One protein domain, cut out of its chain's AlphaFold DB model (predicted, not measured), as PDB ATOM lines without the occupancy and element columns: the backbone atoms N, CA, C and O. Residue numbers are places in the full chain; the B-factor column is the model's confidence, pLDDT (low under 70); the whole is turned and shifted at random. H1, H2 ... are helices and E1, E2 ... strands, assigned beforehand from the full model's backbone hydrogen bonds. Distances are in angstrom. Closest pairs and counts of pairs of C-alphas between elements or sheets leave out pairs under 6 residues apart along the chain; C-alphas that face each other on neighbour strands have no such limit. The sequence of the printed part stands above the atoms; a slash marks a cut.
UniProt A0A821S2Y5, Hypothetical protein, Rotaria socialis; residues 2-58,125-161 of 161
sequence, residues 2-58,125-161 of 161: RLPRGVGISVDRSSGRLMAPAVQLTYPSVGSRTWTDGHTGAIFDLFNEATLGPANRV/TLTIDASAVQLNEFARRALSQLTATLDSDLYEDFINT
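AT A GLANCE: This is residues 2 to 58 and 125 to 161 of the 161 residues of the protein "Hypothetical protein" of Rotaria socialis (UniProt A0A821S2Y5). With little regular structure, this is a loose, elongated run of loops, with two small antiparallel strand pairs, E1 - E2 and E3 - E4, toward one end and two short helices, H1 and H2, side by side at the other. The 94 printed residues hold E1 E2 E3 E4 H1 H2 in that order, 29 residues in named elements, class mixed; the radius of gyration of the C-alphas is 16.8 A, the spans 52 by 29 by 19 A.

IN THESE COORDINATES: After unnamed residues 2 to 33 come E1, residues 34 to 36, 6.6 A long from C-alpha 34 at (179.660, 216.921, 163.997); E2, residues 43 to 45, 7.0 A; E3, residues 50 to 52, 6.7 A; E4, residues 126 to 128, 6.6 A; H1, residues 137 to 144, 10.5 A; and H2, residues 152 to 160, 12.1 A, ending with C-alpha 160 at (183.279, 185.668, 179.405).

HOW THE PARTS SIT: E1 and E2 form a hairpin, N 35 and O 44 within hydrogen-bond range at 2.8 A. E3 and E4 are antiparallel, N 51 and O 127 at 2.8 A. H1 and H2, with every O i to N i+4 pair within range, are close but not clearly touching, the closest C-alphas, of Ala 142 and Phe 158, 6.9 A apart; they run opposite ways at a shallow tilt of 16 degrees.

THE WHOLE: The farthest C-alphas, of Gly 41 and Thr 149, are 53.1 A apart. Residues 59 to 124 are not printed; C-alphas 58 and 125 are 9.6 A apart. Of the links printed whole, none is long. Residues 3 to 8, 15 to 16, 54 to 58 and 161 have pLDDT under 70.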
ATOM      1  N   ARG A   2     185.892 214.982 170.759       77.31
ATOM      2  CA  ARG A   2     185.276 213.685 170.421       77.31
ATOM      3  C   ARG A   2     184.192 213.340 171.439       77.31
ATOM      4  O   ARG A   2     184.313 213.747 172.594       77.31
ATOM      5  N   LEU A   3     183.154 212.612 171.026       65.75
ATOM      6  CA  LEU A   3     182.161 212.071 171.963       65.75
ATOM      7  C   LEU A   3     182.814 211.220 173.080       65.75
ATOM      8  O   LEU A   3     183.891 210.654 172.862       65.75
ATOM      9  N   PRO A   4     182.187 211.122 174.272       56.25
ATOM     10  CA  PRO A   4     182.750 210.419 175.425       56.25
ATOM     11  C   PRO A   4     183.104 208.953 175.147       56.25
ATOM     12  O   PRO A   4     182.436 208.258 174.379       56.25
ATOM     13  N   ARG A   5     184.136 208.463 175.845       51.22
ATOM     14  CA  ARG A   5     184.509 207.043 175.861       51.22
ATOM     15  C   ARG A   5     183.376 206.231 176.498       51.22
ATOM     16  O   ARG A   5     183.011 206.490 177.638       51.22
ATOM     17  N   GLY A   6     182.838 205.263 175.758       54.31
ATOM     18  CA  GLY A   6     181.839 204.314 176.259       54.31
ATOM     19  C   GLY A   6     180.758 203.897 175.257       54.31
ATOM     20  O   GLY A   6     179.986 202.975 175.508       54.31
ATOM     21  N   VAL A   7     180.726 204.532 174.090       61.09
ATOM     22  CA  VAL A   7     179.938 204.056 172.950       61.09
ATOM     23  C   VAL A   7     180.639 202.830 172.358       61.09
ATOM     24  O   VAL A   7     181.858 202.846 172.193       61.09
ATOM     25  N   GLY A   8     179.889 201.761 172.077       62.75
ATOM     26  CA  GLY A   8     180.445 200.504 171.561       62.75
ATOM     27  C   GLY A   8     181.018 199.552 172.620       62.75
ATOM     28  O   GLY A   8     181.669 198.569 172.266       62.75
ATOM     29  N   ILE A   9     180.780 199.817 173.912       72.44
ATOM     30  CA  ILE A   9     181.052 198.838 174.972       72.44
ATOM     31  C   ILE A   9     180.068 197.664 174.839       72.44
ATOM     32  O   ILE A   9     178.872 197.872 174.627       72.44
ATOM     33  N   SER A  10     180.571 196.442 174.988       76.69
ATOM     34  CA  SER A  10     179.749 195.232 175.060       76.69
ATOM     35  C   SER A  10     179.233 195.031 176.485       76.69
ATOM     36  O   SER A  10     179.887 195.425 177.449       76.69
ATOM     37  N   VAL A  11     178.068 194.412 176.652       76.81
ATOM     38  CA  VAL A  11     177.478 194.188 177.981       76.81
ATOM     39  C   VAL A  11     177.032 192.742 178.101       76.81
ATOM     40  O   VAL A  11     176.268 192.260 177.265       76.81
ATOM     41  N   ASP A  12     177.460 192.072 179.167       76.56
ATOM     42  CA  ASP A  12     176.886 190.786 179.546       76.56
ATOM     43  C   ASP A  12     175.477 191.027 180.097       76.56
ATOM     44  O   ASP A  12     175.285 191.578 181.183       76.56
ATOM     45  N   ARG A  13     174.466 190.595 179.343       71.06
ATOM     46  CA  ARG A  13     173.056 190.762 179.707       71.06
ATOM     47  C   ARG A  13     172.670 190.013 180.985       71.06
ATOM     48  O   ARG A  13     171.658 190.363 181.582       71.06
ATOM     49  N   SER A  14     173.416 188.988 181.396       70.00
ATOM     50  CA  SER A  14     173.110 188.170 182.578       70.00
ATOM     51  C   SER A  14     173.563 188.814 183.897       70.00
ATOM     52  O   SER A  14     172.987 188.538 184.958       70.00
ATOM     53  N   SER A  15     174.561 189.697 183.830       69.69
ATOM     54  CA  SER A  15     175.173 190.351 184.993       69.69
ATOM     55  C   SER A  15     175.134 191.883 184.940       69.69
ATOM     56  O   SER A  15     175.279 192.542 185.972       69.69
ATOM     57  N   GLY A  16     174.923 192.470 183.760       68.19
ATOM     58  CA  GLY A  16     175.058 193.908 183.514       68.19
ATOM     59  C   GLY A  16     176.517 194.374 183.493       68.19
ATOM     60  O   GLY A  16     176.778 195.577 183.502       68.19
ATOM     61  N   ARG A  17     177.482 193.441 183.501       73.69
ATOM     62  CA  ARG A  17     178.910 193.757 183.482       73.69
ATOM     63  C   ARG A  17     179.294 194.342 182.126       73.69
ATOM     64  O   ARG A  17     178.914 193.819 181.080       73.69
ATOM     65  N   LEU A  18     180.066 195.426 182.164       75.25
ATOM     66  CA  LEU A  18     180.729 195.958 180.978       75.25
ATOM     67  C   LEU A  18     181.830 194.978 180.561       75.25
ATOM     68  O   LEU A  18     182.679 194.627 181.377       75.25
ATOM     69  N   MET A  19     181.786 194.551 179.309       78.50
ATOM     70  CA  MET A  19     182.733 193.624 178.695       78.50
ATOM     71  C   MET A  19     183.661 194.388 177.748       78.50
ATOM     72  O   MET A  19     183.459 195.584 177.488       78.50
ATOM     73  N   ALA A  20     184.674 193.708 177.211       80.56
ATOM     74  CA  ALA A  20     185.525 194.306 176.194       80.56
ATOM     75  C   ALA A  20     184.673 194.827 175.014       80.56
ATOM     76  O   ALA A  20     183.723 194.162 174.584       80.56
ATOM     77  N   PRO A  21     184.959 196.030 174.482       81.38
ATOM     78  CA  PRO A  21     184.244 196.526 173.314       81.38
ATOM     79  C   PRO A  21     184.440 195.541 172.163       81.38
ATOM     80  O   PRO A  21     185.567 195.137 171.886       81.38
ATOM     81  N   ALA A  22     183.357 195.150 171.495       85.38
ATOM     82  CA  ALA A  22     183.418 194.239 170.349       85.38
ATOM     83  C   ALA A  22     183.356 194.984 169.010       85.38
ATOM     84  O   ALA A  22     183.826 194.487 167.987       85.38
ATOM     85  N   VAL A  23     182.789 196.190 169.015       86.94
ATOM     86  CA  VAL A  23     182.551 196.973 167.803       86.94
ATOM     87  C   VAL A  23     183.674 197.977 167.570       86.94
ATOM     88  O   VAL A  23     184.205 198.585 168.501       86.94
ATOM     89  N   GLN A  24     184.034 198.150 166.307       87.19
ATOM     90  CA  GLN A  24     184.895 199.223 165.849       87.19
ATOM     91  C   GLN A  24     184.024 200.442 165.566       87.19
ATOM     92  O   GLN A  24     183.156 200.399 164.699       87.19
ATOM     93  N   LEU A  25     184.283 201.530 166.284       86.69
ATOM     94  CA  LEU A  25     183.717 202.833 165.962       86.69
ATOM     95  C   LEU A  25     184.797 203.693 165.327       86.69
ATOM     96  O   LEU A  25     185.933 203.743 165.819       86.69
ATOM     97  N   THR A  26     184.458 204.357 164.231       87.75
ATOM     98  CA  THR A  26     185.418 205.153 163.468       87.75
ATOM     99  C   THR A  26     184.989 206.606 163.414       87.75
ATOM    100  O   THR A  26     183.811 206.930 163.292       87.75
ATOM    101  N   TYR A  27     185.965 207.505 163.535       86.69
ATOM    102  CA  TYR A  27     185.737 208.920 163.283       86.69
ATOM    103  C   TYR A  27     186.050 209.217 161.821       86.69
ATOM    104  O   TYR A  27     187.090 208.768 161.328       86.69
ATOM    105  N   PRO A  28     185.206 209.997 161.132       86.56
ATOM    106  CA  PRO A  28     185.606 210.581 159.868       86.56
ATOM    107  C   PRO A  28     186.665 211.671 160.105       86.56
ATOM    108  O   PRO A  28     187.112 211.918 161.231       86.56
ATOM    109  N   SER A  29     187.083 212.337 159.030       88.69
ATOM    110  CA  SER A  29     187.907 213.545 159.125       88.69
ATOM    111  C   SER A  29     187.295 214.545 160.114       88.69
ATOM    112  O   SER A  29     186.087 214.779 160.086       88.69
ATOM    113  N   VAL A  30     188.125 215.151 160.965       88.12
ATOM    114  CA  VAL A  30     187.679 216.108 161.992       88.12
ATOM    115  C   VAL A  30     186.766 217.172 161.378       88.12
ATOM    116  O   VAL A  30     187.095 217.747 160.340       88.12
ATOM    117  N   GLY A  31     185.621 217.424 162.014       84.88
ATOM    118  CA  GLY A  31     184.670 218.443 161.574       84.88
ATOM    119  C   GLY A  31     183.740 218.047 160.421       84.88
ATOM    120  O   GLY A  31     182.823 218.806 160.127       84.88
ATOM    121  N   SER A  32     183.907 216.883 159.776       90.06
ATOM    122  CA  SER A  32     183.017 216.490 158.666       90.06
ATOM    123  C   SER A  32     181.688 215.897 159.128       90.06
ATOM    124  O   SER A  32     180.684 215.994 158.423       90.06
ATOM    125  N   ARG A  33     181.664 215.297 160.321       89.94
ATOM    126  CA  ARG A  33     180.449 214.796 160.961       89.94
ATOM    127  C   ARG A  33     180.450 215.243 162.408       89.94
ATOM    128  O   ARG A  33     181.089 214.630 163.262       89.94
ATOM    129  N   THR A  34     179.737 216.327 162.669       89.19
ATOM    130  CA  THR A  34     179.660 216.921 163.997       89.19
ATOM    131  C   THR A  34     178.250 216.884 164.548       89.19
ATOM    132  O   THR A  34     177.266 216.970 163.816       89.19
ATOM    133  N   TRP A  35     178.168 216.821 165.865       87.19
ATOM    134  CA  TRP A  35     176.956 216.993 166.634       87.19
ATOM    135  C   TRP A  35     177.162 218.132 167.629       87.19
ATOM    136  O   TRP A  35     178.199 218.204 168.294       87.19
ATOM    137  N   THR A  36     176.179 219.022 167.719       86.00
ATOM    138  CA  THR A  36     176.207 220.162 168.636       86.00
ATOM    139  C   THR A  36     175.315 219.865 169.827       86.00
ATOM    140  O   THR A  36     174.125 219.579 169.666       86.00
ATOM    141  N   ASP A  37     175.881 219.961 171.023       81.62
ATOM    142  CA  ASP A  37     175.114 219.901 172.258       81.62
ATOM    143  C   ASP A  37     174.207 221.134 172.357       81.62
ATOM    144  O   ASP A  37     174.673 222.272 172.385       81.62
ATOM    145  N   GLY A  38     172.895 220.902 172.416       78.00
ATOM    146  CA  GLY A  38     171.892 221.959 172.494       78.00
ATOM    147  C   GLY A  38     171.866 222.724 173.821       78.00
ATOM    148  O   GLY A  38     171.282 223.802 173.854       78.00
ATOM    149  N   HIS A  39     172.481 222.205 174.893       77.00
ATOM    150  CA  HIS A  39     172.543 222.885 176.196       77.00
ATOM    151  C   HIS A  39     173.813 223.724 176.356       77.00
ATOM    152  O   HIS A  39     173.756 224.826 176.896       77.00
ATOM    153  N   THR A  40     174.959 223.203 175.911       82.31
ATOM    154  CA  THR A  40     176.263 223.865 176.102       82.31
ATOM    155  C   THR A  40     176.766 224.594 174.859       82.31
ATOM    156  O   THR A  40     177.683 225.405 174.957       82.31
ATOM    157  N   GLY A  41     176.208 224.301 173.680       83.62
ATOM    158  CA  GLY A  41     176.712 224.783 172.393       83.62
ATOM    159  C   GLY A  41     178.019 224.118 171.950       83.62
ATOM    160  O   GLY A  41     178.557 224.465 170.898       83.62
ATOM    161  N   ALA A  42     178.550 223.165 172.723       85.81
ATOM    162  CA  ALA A  42     179.788 222.479 172.392       85.81
ATOM    163  C   ALA A  42     179.611 221.558 171.176       85.81
ATOM    164  O   ALA A  42     178.591 220.886 171.019       85.81
ATOM    165  N   ILE A  43     180.638 221.511 170.324       87.62
ATOM    166  CA  ILE A  43     180.638 220.725 169.087       87.62
ATOM    167  C   ILE A  43     181.530 219.492 169.254       87.62
ATOM    168  O   ILE A  43     182.715 219.581 169.614       87.62
ATOM    169  N   PHE A  44     180.952 218.333 168.948       87.88
ATOM    170  CA  PHE A  44     181.595 217.034 169.055       87.88
ATOM    171  C   PHE A  44     181.642 216.321 167.707       87.88
ATOM    172  O   PHE A  44     180.651 216.289 166.988       87.88
ATOM    173  N   ASP A  45     182.773 215.706 167.382       89.06
ATOM    174  CA  ASP A  45     182.881 214.757 166.283       89.06
ATOM    175  C   ASP A  45     182.055 213.508 166.618       89.06
ATOM    176  O   ASP A  45     182.080 213.004 167.751       89.06
ATOM    177  N   LEU A  46     181.335 213.013 165.616       87.06
ATOM    178  CA  LEU A  46     180.451 211.859 165.690       87.06
ATOM    179  C   LEU A  46     181.043 210.679 164.912       87.06
ATOM    180  O   LEU A  46     181.665 210.860 163.868       87.06
ATOM    181  N   PHE A  47     180.821 209.467 165.416       88.81
ATOM    182  CA  PHE A  47     181.199 208.234 164.734       88.81
ATOM    183  C   PHE A  47     180.461 208.066 163.399       88.81
ATOM    184  O   PHE A  47     179.314 208.503 163.251       88.81
ATOM    185  N   ASN A  48     181.090 207.375 162.449       88.00
ATOM    186  CA  ASN A  48     180.463 207.015 161.176       88.00
ATOM    187  C   ASN A  48     179.232 206.122 161.387       88.00
ATOM    188  O   ASN A  48     178.231 206.270 160.692       88.00
ATOM    189  N   GLU A  49     179.291 205.249 162.391       89.44
ATOM    190  CA  GLU A  49     178.295 204.220 162.685       89.44
ATOM    191  C   GLU A  49     177.170 204.719 163.605       89.44
ATOM    192  O   GLU A  49     176.270 203.959 163.951       89.44
ATOM    193  N   ALA A  50     177.212 205.982 164.045       86.06
ATOM    194  CA  ALA A  50     176.276 206.512 165.029       86.06
ATOM    195  C   ALA A  50     175.469 207.704 164.508       86.06
ATOM    196  O   ALA A  50     175.929 208.539 163.721       86.06
ATOM    197  N   THR A  51     174.253 207.815 165.029       84.88
ATOM    198  CA  THR A  51     173.396 208.997 164.941       84.88
ATOM    199  C   THR A  51     173.007 209.417 166.353       84.88
ATOM    200  O   THR A  51     172.775 208.570 167.215       84.88
ATOM    201  N   LEU A  52     172.961 210.722 166.618       81.69
ATOM    202  CA  LEU A  52     172.407 211.247 167.865       81.69
ATOM    203  C   LEU A  52     171.142 212.037 167.572       81.69
ATOM    204  O   LEU A  52     171.085 212.815 166.620       81.69
ATOM    205  N   GLY A  53     170.155 211.869 168.449       75.12
ATOM    206  CA  GLY A  53     169.033 212.791 168.529       75.12
ATOM    207  C   GLY A  53     169.479 214.199 168.958       75.12
ATOM    208  O   GLY A  53     170.587 214.383 169.478       75.12
ATOM    209  N   PRO A  54     168.629 215.216 168.754       64.50
ATOM    210  CA  PRO A  54     168.932 216.578 169.173       64.50
ATOM    211  C   PRO A  54     169.040 216.674 170.707       64.50
ATOM    212  O   PRO A  54     168.148 216.223 171.421       64.50
ATOM    213  N   ALA A  55     170.115 217.293 171.210       65.75
ATOM    214  CA  ALA A  55     170.329 217.564 172.643       65.75
ATOM    215  C   ALA A  55     169.624 218.833 173.134       65.75
ATOM    216  O   ALA A  55     169.942 219.338 174.196       65.75
ATOM    217  N   ASN A  56     168.688 219.404 172.381       61.19
ATOM    218  CA  ASN A  56     167.996 220.628 172.798       61.19
ATOM    219  C   ASN A  56     166.878 220.376 173.824       61.19
ATOM    220  O   ASN A  56     166.217 221.320 174.254       61.19
ATOM    221  N   ARG A  57     166.624 219.111 174.181       59.34
ATOM    222  CA  ARG A  57     165.656 218.704 175.198       59.34
ATOM    223  C   ARG A  57     166.182 217.471 175.912       59.34
ATOM    224  O   ARG A  57     166.708 216.568 175.264       59.34
ATOM    225  N   VAL A  58     165.976 217.408 177.226       60.59
ATOM    226  CA  VAL A  58     166.073 216.142 177.956       60.59
ATOM    227  C   VAL A  58     165.181 215.143 177.229       60.59
ATOM    228  O   VAL A  58     164.027 215.450 176.910       60.59
ATOM    229  N   THR A 125     169.886 210.547 173.050       76.81
ATOM    230  CA  THR A 125     169.762 209.174 172.544       76.81
ATOM    231  C   THR A 125     170.758 208.997 171.412       76.81
ATOM    232  O   THR A 125     170.718 209.755 170.441       76.81
ATOM    233  N   LEU A 126     171.631 208.001 171.541       79.06
ATOM    234  CA  LEU A 126     172.548 207.575 170.491       79.06
ATOM    235  C   LEU A 126     172.033 206.269 169.890       79.06
ATOM    236  O   LEU A 126     171.794 205.305 170.616       79.06
ATOM    237  N   THR A 127     171.887 206.245 168.572       82.06
ATOM    238  CA  THR A 127     171.516 205.055 167.808       82.06
ATOM    239  C   THR A 127     172.709 204.624 166.973       82.06
ATOM    240  O   THR A 127     173.256 205.425 166.213       82.06
ATOM    241  N   ILE A 128     173.109 203.363 167.119       82.44
ATOM    242  CA  ILE A 128     174.144 202.744 166.294       82.44
ATOM    243  C   ILE A 128     173.462 202.068 165.101       82.44
ATOM    244  O   ILE A 128     172.517 201.299 165.284       82.44
ATOM    245  N   ASP A 129     173.933 202.356 163.892       85.50
ATOM    246  CA  ASP A 129     173.513 201.663 162.679       85.50
ATOM    247  C   ASP A 129     174.200 200.297 162.611       85.50
ATOM    248  O   ASP A 129     175.381 200.187 162.281       85.50
ATOM    249  N   ALA A 130     173.446 199.242 162.921       80.56
ATOM    250  CA  ALA A 130     173.956 197.875 162.939       80.56
ATOM    251  C   ALA A 130     174.530 197.416 161.587       80.56
ATOM    252  O   ALA A 130     175.386 196.535 161.575       80.56
ATOM    253  N   SER A 131     174.093 198.000 160.465       86.25
ATOM    254  CA  SER A 131     174.606 197.648 159.136       86.25
ATOM    255  C   SER A 131     175.981 198.257 158.839       86.25
ATOM    256  O   SER A 131     176.734 197.715 158.031       86.25
ATOM    257  N   ALA A 132     176.325 199.355 159.516       85.00
ATOM    258  CA  ALA A 132     177.597 200.055 159.360       85.00
ATOM    259  C   ALA A 132     178.676 199.558 160.336       85.00
ATOM    260  O   ALA A 132     179.859 199.850 160.161       85.00
ATOM    261  N   VAL A 133     178.281 198.815 161.372       86.50
ATOM    262  CA  VAL A 133     179.186 198.340 162.419       86.50
ATOM    263  C   VAL A 133     180.055 197.192 161.928       86.50
ATOM    264  O   VAL A 133     179.575 196.189 161.405       86.50
ATOM    265  N   GLN A 134     181.350 197.300 162.207       90.31
ATOM    266  CA  GLN A 134     182.305 196.210 162.047       90.31
ATOM    267  C   GLN A 134     182.824 195.755 163.410       90.31
ATOM    268  O   GLN A 134     182.889 196.540 164.356       90.31
ATOM    269  N   LEU A 135     183.227 194.488 163.514       89.44
ATOM    270  CA  LEU A 135     183.965 194.006 164.680       89.44
ATOM    271  C   LEU A 135     185.373 194.610 164.695       89.44
ATOM    272  O   LEU A 135     186.029 194.703 163.653       89.44
ATOM    273  N   ASN A 136     185.864 194.974 165.878       88.44
ATOM    274  CA  ASN A 136     187.260 195.385 166.017       88.44
ATOM    275  C   ASN A 136     188.220 194.195 165.824       88.44
ATOM    276  O   ASN A 136     187.811 193.039 165.696       88.44
ATOM    277  N   GLU A 137     189.520 194.473 165.735       89.69
ATOM    278  CA  GLU A 137     190.525 193.431 165.488       89.69
ATOM    279  C   GLU A 137     190.548 192.332 166.560       89.69
ATOM    280  O   GLU A 137     190.694 191.159 166.217       89.69
ATOM    281  N   PHE A 138     190.328 192.686 167.828       87.88
ATOM    282  CA  PHE A 138     190.337 191.743 168.943       87.88
ATOM    283  C   PHE A 138     189.139 190.801 168.878       87.88
ATOM    284  O   PHE A 138     189.315 189.588 168.931       87.88
ATOM    285  N   ALA A 139     187.939 191.342 168.668       88.81
ATOM    286  CA  ALA A 139     186.719 190.558 168.529       88.81
ATOM    287  C   ALA A 139     186.763 189.652 167.290       88.81
ATOM    288  O   ALA A 139     186.376 188.489 167.368       88.81
ATOM    289  N   ARG A 140     187.298 190.138 166.158       91.25
ATOM    290  CA  ARG A 140     187.501 189.302 164.959       91.25
ATOM    291  C   ARG A 140     188.474 188.158 165.215       91.25
ATOM    292  O   ARG A 140     188.217 187.041 164.776       91.25
ATOM    293  N   ARG A 141     189.576 188.431 165.916       89.44
ATOM    294  CA  ARG A 141     190.567 187.408 166.264       89.44
ATOM    295  C   ARG A 141     190.004 186.389 167.249       89.44
ATOM    296  O   ARG A 141     190.248 185.208 167.065       89.44
ATOM    297  N   ALA A 142     189.256 186.828 168.258       87.56
ATOM    298  CA  ALA A 142     188.598 185.933 169.204       87.56
ATOM    299  C   ALA A 142     187.585 185.028 168.484       87.56
ATOM    300  O   ALA A 142     187.609 183.815 168.661       87.56
ATOM    301  N   LEU A 143     186.781 185.599 167.581       89.88
ATOM    302  CA  LEU A 143     185.821 184.842 166.779       89.88
ATOM    303  C   LEU A 143     186.509 183.810 165.874       89.88
ATOM    304  O   LEU A 143     185.992 182.711 165.704       89.88
ATOM    305  N   SER A 144     187.680 184.130 165.313       90.75
ATOM    306  CA  SER A 144     188.414 183.200 164.446       90.75
ATOM    307  C   SER A 144     189.062 182.029 165.186       90.75
ATOM    308  O   SER A 144     189.521 181.099 164.526       90.75
ATOM    309  N   GLN A 145     189.125 182.066 166.523       89.06
ATOM    310  CA  GLN A 145     189.561 180.924 167.331       89.06
ATOM    311  C   GLN A 145     188.430 179.924 167.601       89.06
ATOM    312  O   GLN A 145     188.717 178.812 168.033       89.06
ATOM    313  N   LEU A 146     187.165 180.294 167.362       90.69
ATOM    314  CA  LEU A 146     186.040 179.394 167.595       90.69
ATOM    315  C   LEU A 146     186.009 178.271 166.556       90.69
ATOM    316  O   LEU A 146     186.183 178.487 165.354       90.69
ATOM    317  N   THR A 147     185.741 177.060 167.027       88.88
ATOM    318  CA  THR A 147     185.529 175.887 166.180       88.88
ATOM    319  C   THR A 147     184.099 175.849 165.649       88.88
ATOM    320  O   THR A 147     183.166 176.285 166.310       88.88
ATOM    321  N   ALA A 148     183.895 175.276 164.458       86.38
ATOM    322  CA  ALA A 148     182.547 175.107 163.900       86.38
ATOM    323  C   ALA A 148     181.685 174.123 164.715       86.38
ATOM    324  O   ALA A 148     180.459 174.226 164.736       86.38
ATOM    325  N   THR A 149     182.327 173.157 165.373       91.88
ATOM    326  CA  THR A 149     181.686 172.275 166.349       91.88
ATOM    327  C   THR A 149     181.663 172.970 167.703       91.88
ATOM    328  O   THR A 149     182.680 173.531 168.113       91.88
ATOM    329  N   LEU A 150     180.515 172.922 168.382       87.56
ATOM    330  CA  LEU A 150     180.354 173.495 169.714       87.56
ATOM    331  C   LEU A 150     181.303 172.804 170.700       87.56
ATOM    332  O   LEU A 150     181.116 171.634 171.026       87.56
ATOM    333  N   ASP A 151     182.283 173.564 171.169       92.00
ATOM    334  CA  ASP A 151     183.125 173.247 172.315       92.00
ATOM    335  C   ASP A 151     182.679 174.165 173.458       92.00
ATOM    336  O   ASP A 151     182.820 175.386 173.375       92.00
ATOM    337  N   SER A 152     182.035 173.590 174.474       90.50
ATOM    338  CA  SER A 152     181.409 174.365 175.548       90.50
ATOM    339  C   SER A 152     182.407 175.250 176.288       90.50
ATOM    340  O   SER A 152     182.084 176.408 176.538       90.50
ATOM    341  N   ASP A 153     183.609 174.749 176.566       88.88
ATOM    342  CA  ASP A 153     184.613 175.484 177.339       88.88
ATOM    343  C   ASP A 153     185.153 176.661 176.514       88.88
ATOM    344  O   ASP A 153     185.191 177.801 176.978       88.88
ATOM    345  N   LEU A 154     185.462 176.419 175.235       88.00
ATOM    346  CA  LEU A 154     185.942 177.453 174.313       88.00
ATOM    347  C   LEU A 154     184.906 178.566 174.083       88.00
ATOM    348  O   LEU A 154     185.249 179.749 173.994       88.00
ATOM    349  N   TYR A 155     183.631 178.196 173.960       87.81
ATOM    350  CA  TYR A 155     182.549 179.160 173.768       87.81
ATOM    351  C   TYR A 155     182.227 179.929 175.056       87.81
ATOM    352  O   TYR A 155     181.922 181.122 174.973       87.81
ATOM    353  N   GLU A 156     182.308 179.298 176.231       86.12
ATOM    354  CA  GLU A 156     182.166 180.008 177.508       86.12
ATOM    355  C   GLU A 156     183.300 181.017 177.719       86.12
ATOM    356  O   GLU A 156     183.022 182.168 178.066       86.12
ATOM    357  N   ASP A 157     184.548 180.647 177.430       84.50
ATOM    358  CA  ASP A 157     185.691 181.564 177.502       84.50
ATOM    359  C   ASP A 157     185.514 182.772 176.571       84.50
ATOM    360  O   ASP A 157     185.742 183.919 176.970       84.50
ATOM    361  N   PHE A 158     185.025 182.544 175.349       85.62
ATOM    362  CA  PHE A 158     184.716 183.619 174.404       85.62
ATOM    363  C   PHE A 158     183.626 184.573 174.918       85.62
ATOM    364  O   PHE A 158     183.748 185.784 174.747       85.62
ATOM    365  N   ILE A 159     182.569 184.055 175.554       82.38
ATOM    366  CA  ILE A 159     181.469 184.871 176.101       82.38
ATOM    367  C   ILE A 159     181.910 185.653 177.349       82.38
ATOM    368  O   ILE A 159     181.411 186.753 177.600       82.38
ATOM    369  N   ASN A 160     182.829 185.094 178.138       79.88
ATOM    370  CA  ASN A 160     183.279 185.668 179.405       79.88
ATOM    371  C   ASN A 160     184.380 186.737 179.267       79.88
ATOM    372  O   ASN A 160     184.689 187.394 180.270       79.88
ATOM    373  N   THR A 161     184.921 186.926 178.058       68.69
ATOM    374  CA  THR A 161     185.956 187.920 177.703       68.69
ATOM    375  C   THR A 161     185.350 189.278 177.327       68.69
ATOM    376  O   THR A 161     185.838 190.320 177.830       68.69
TER     377      THR A 161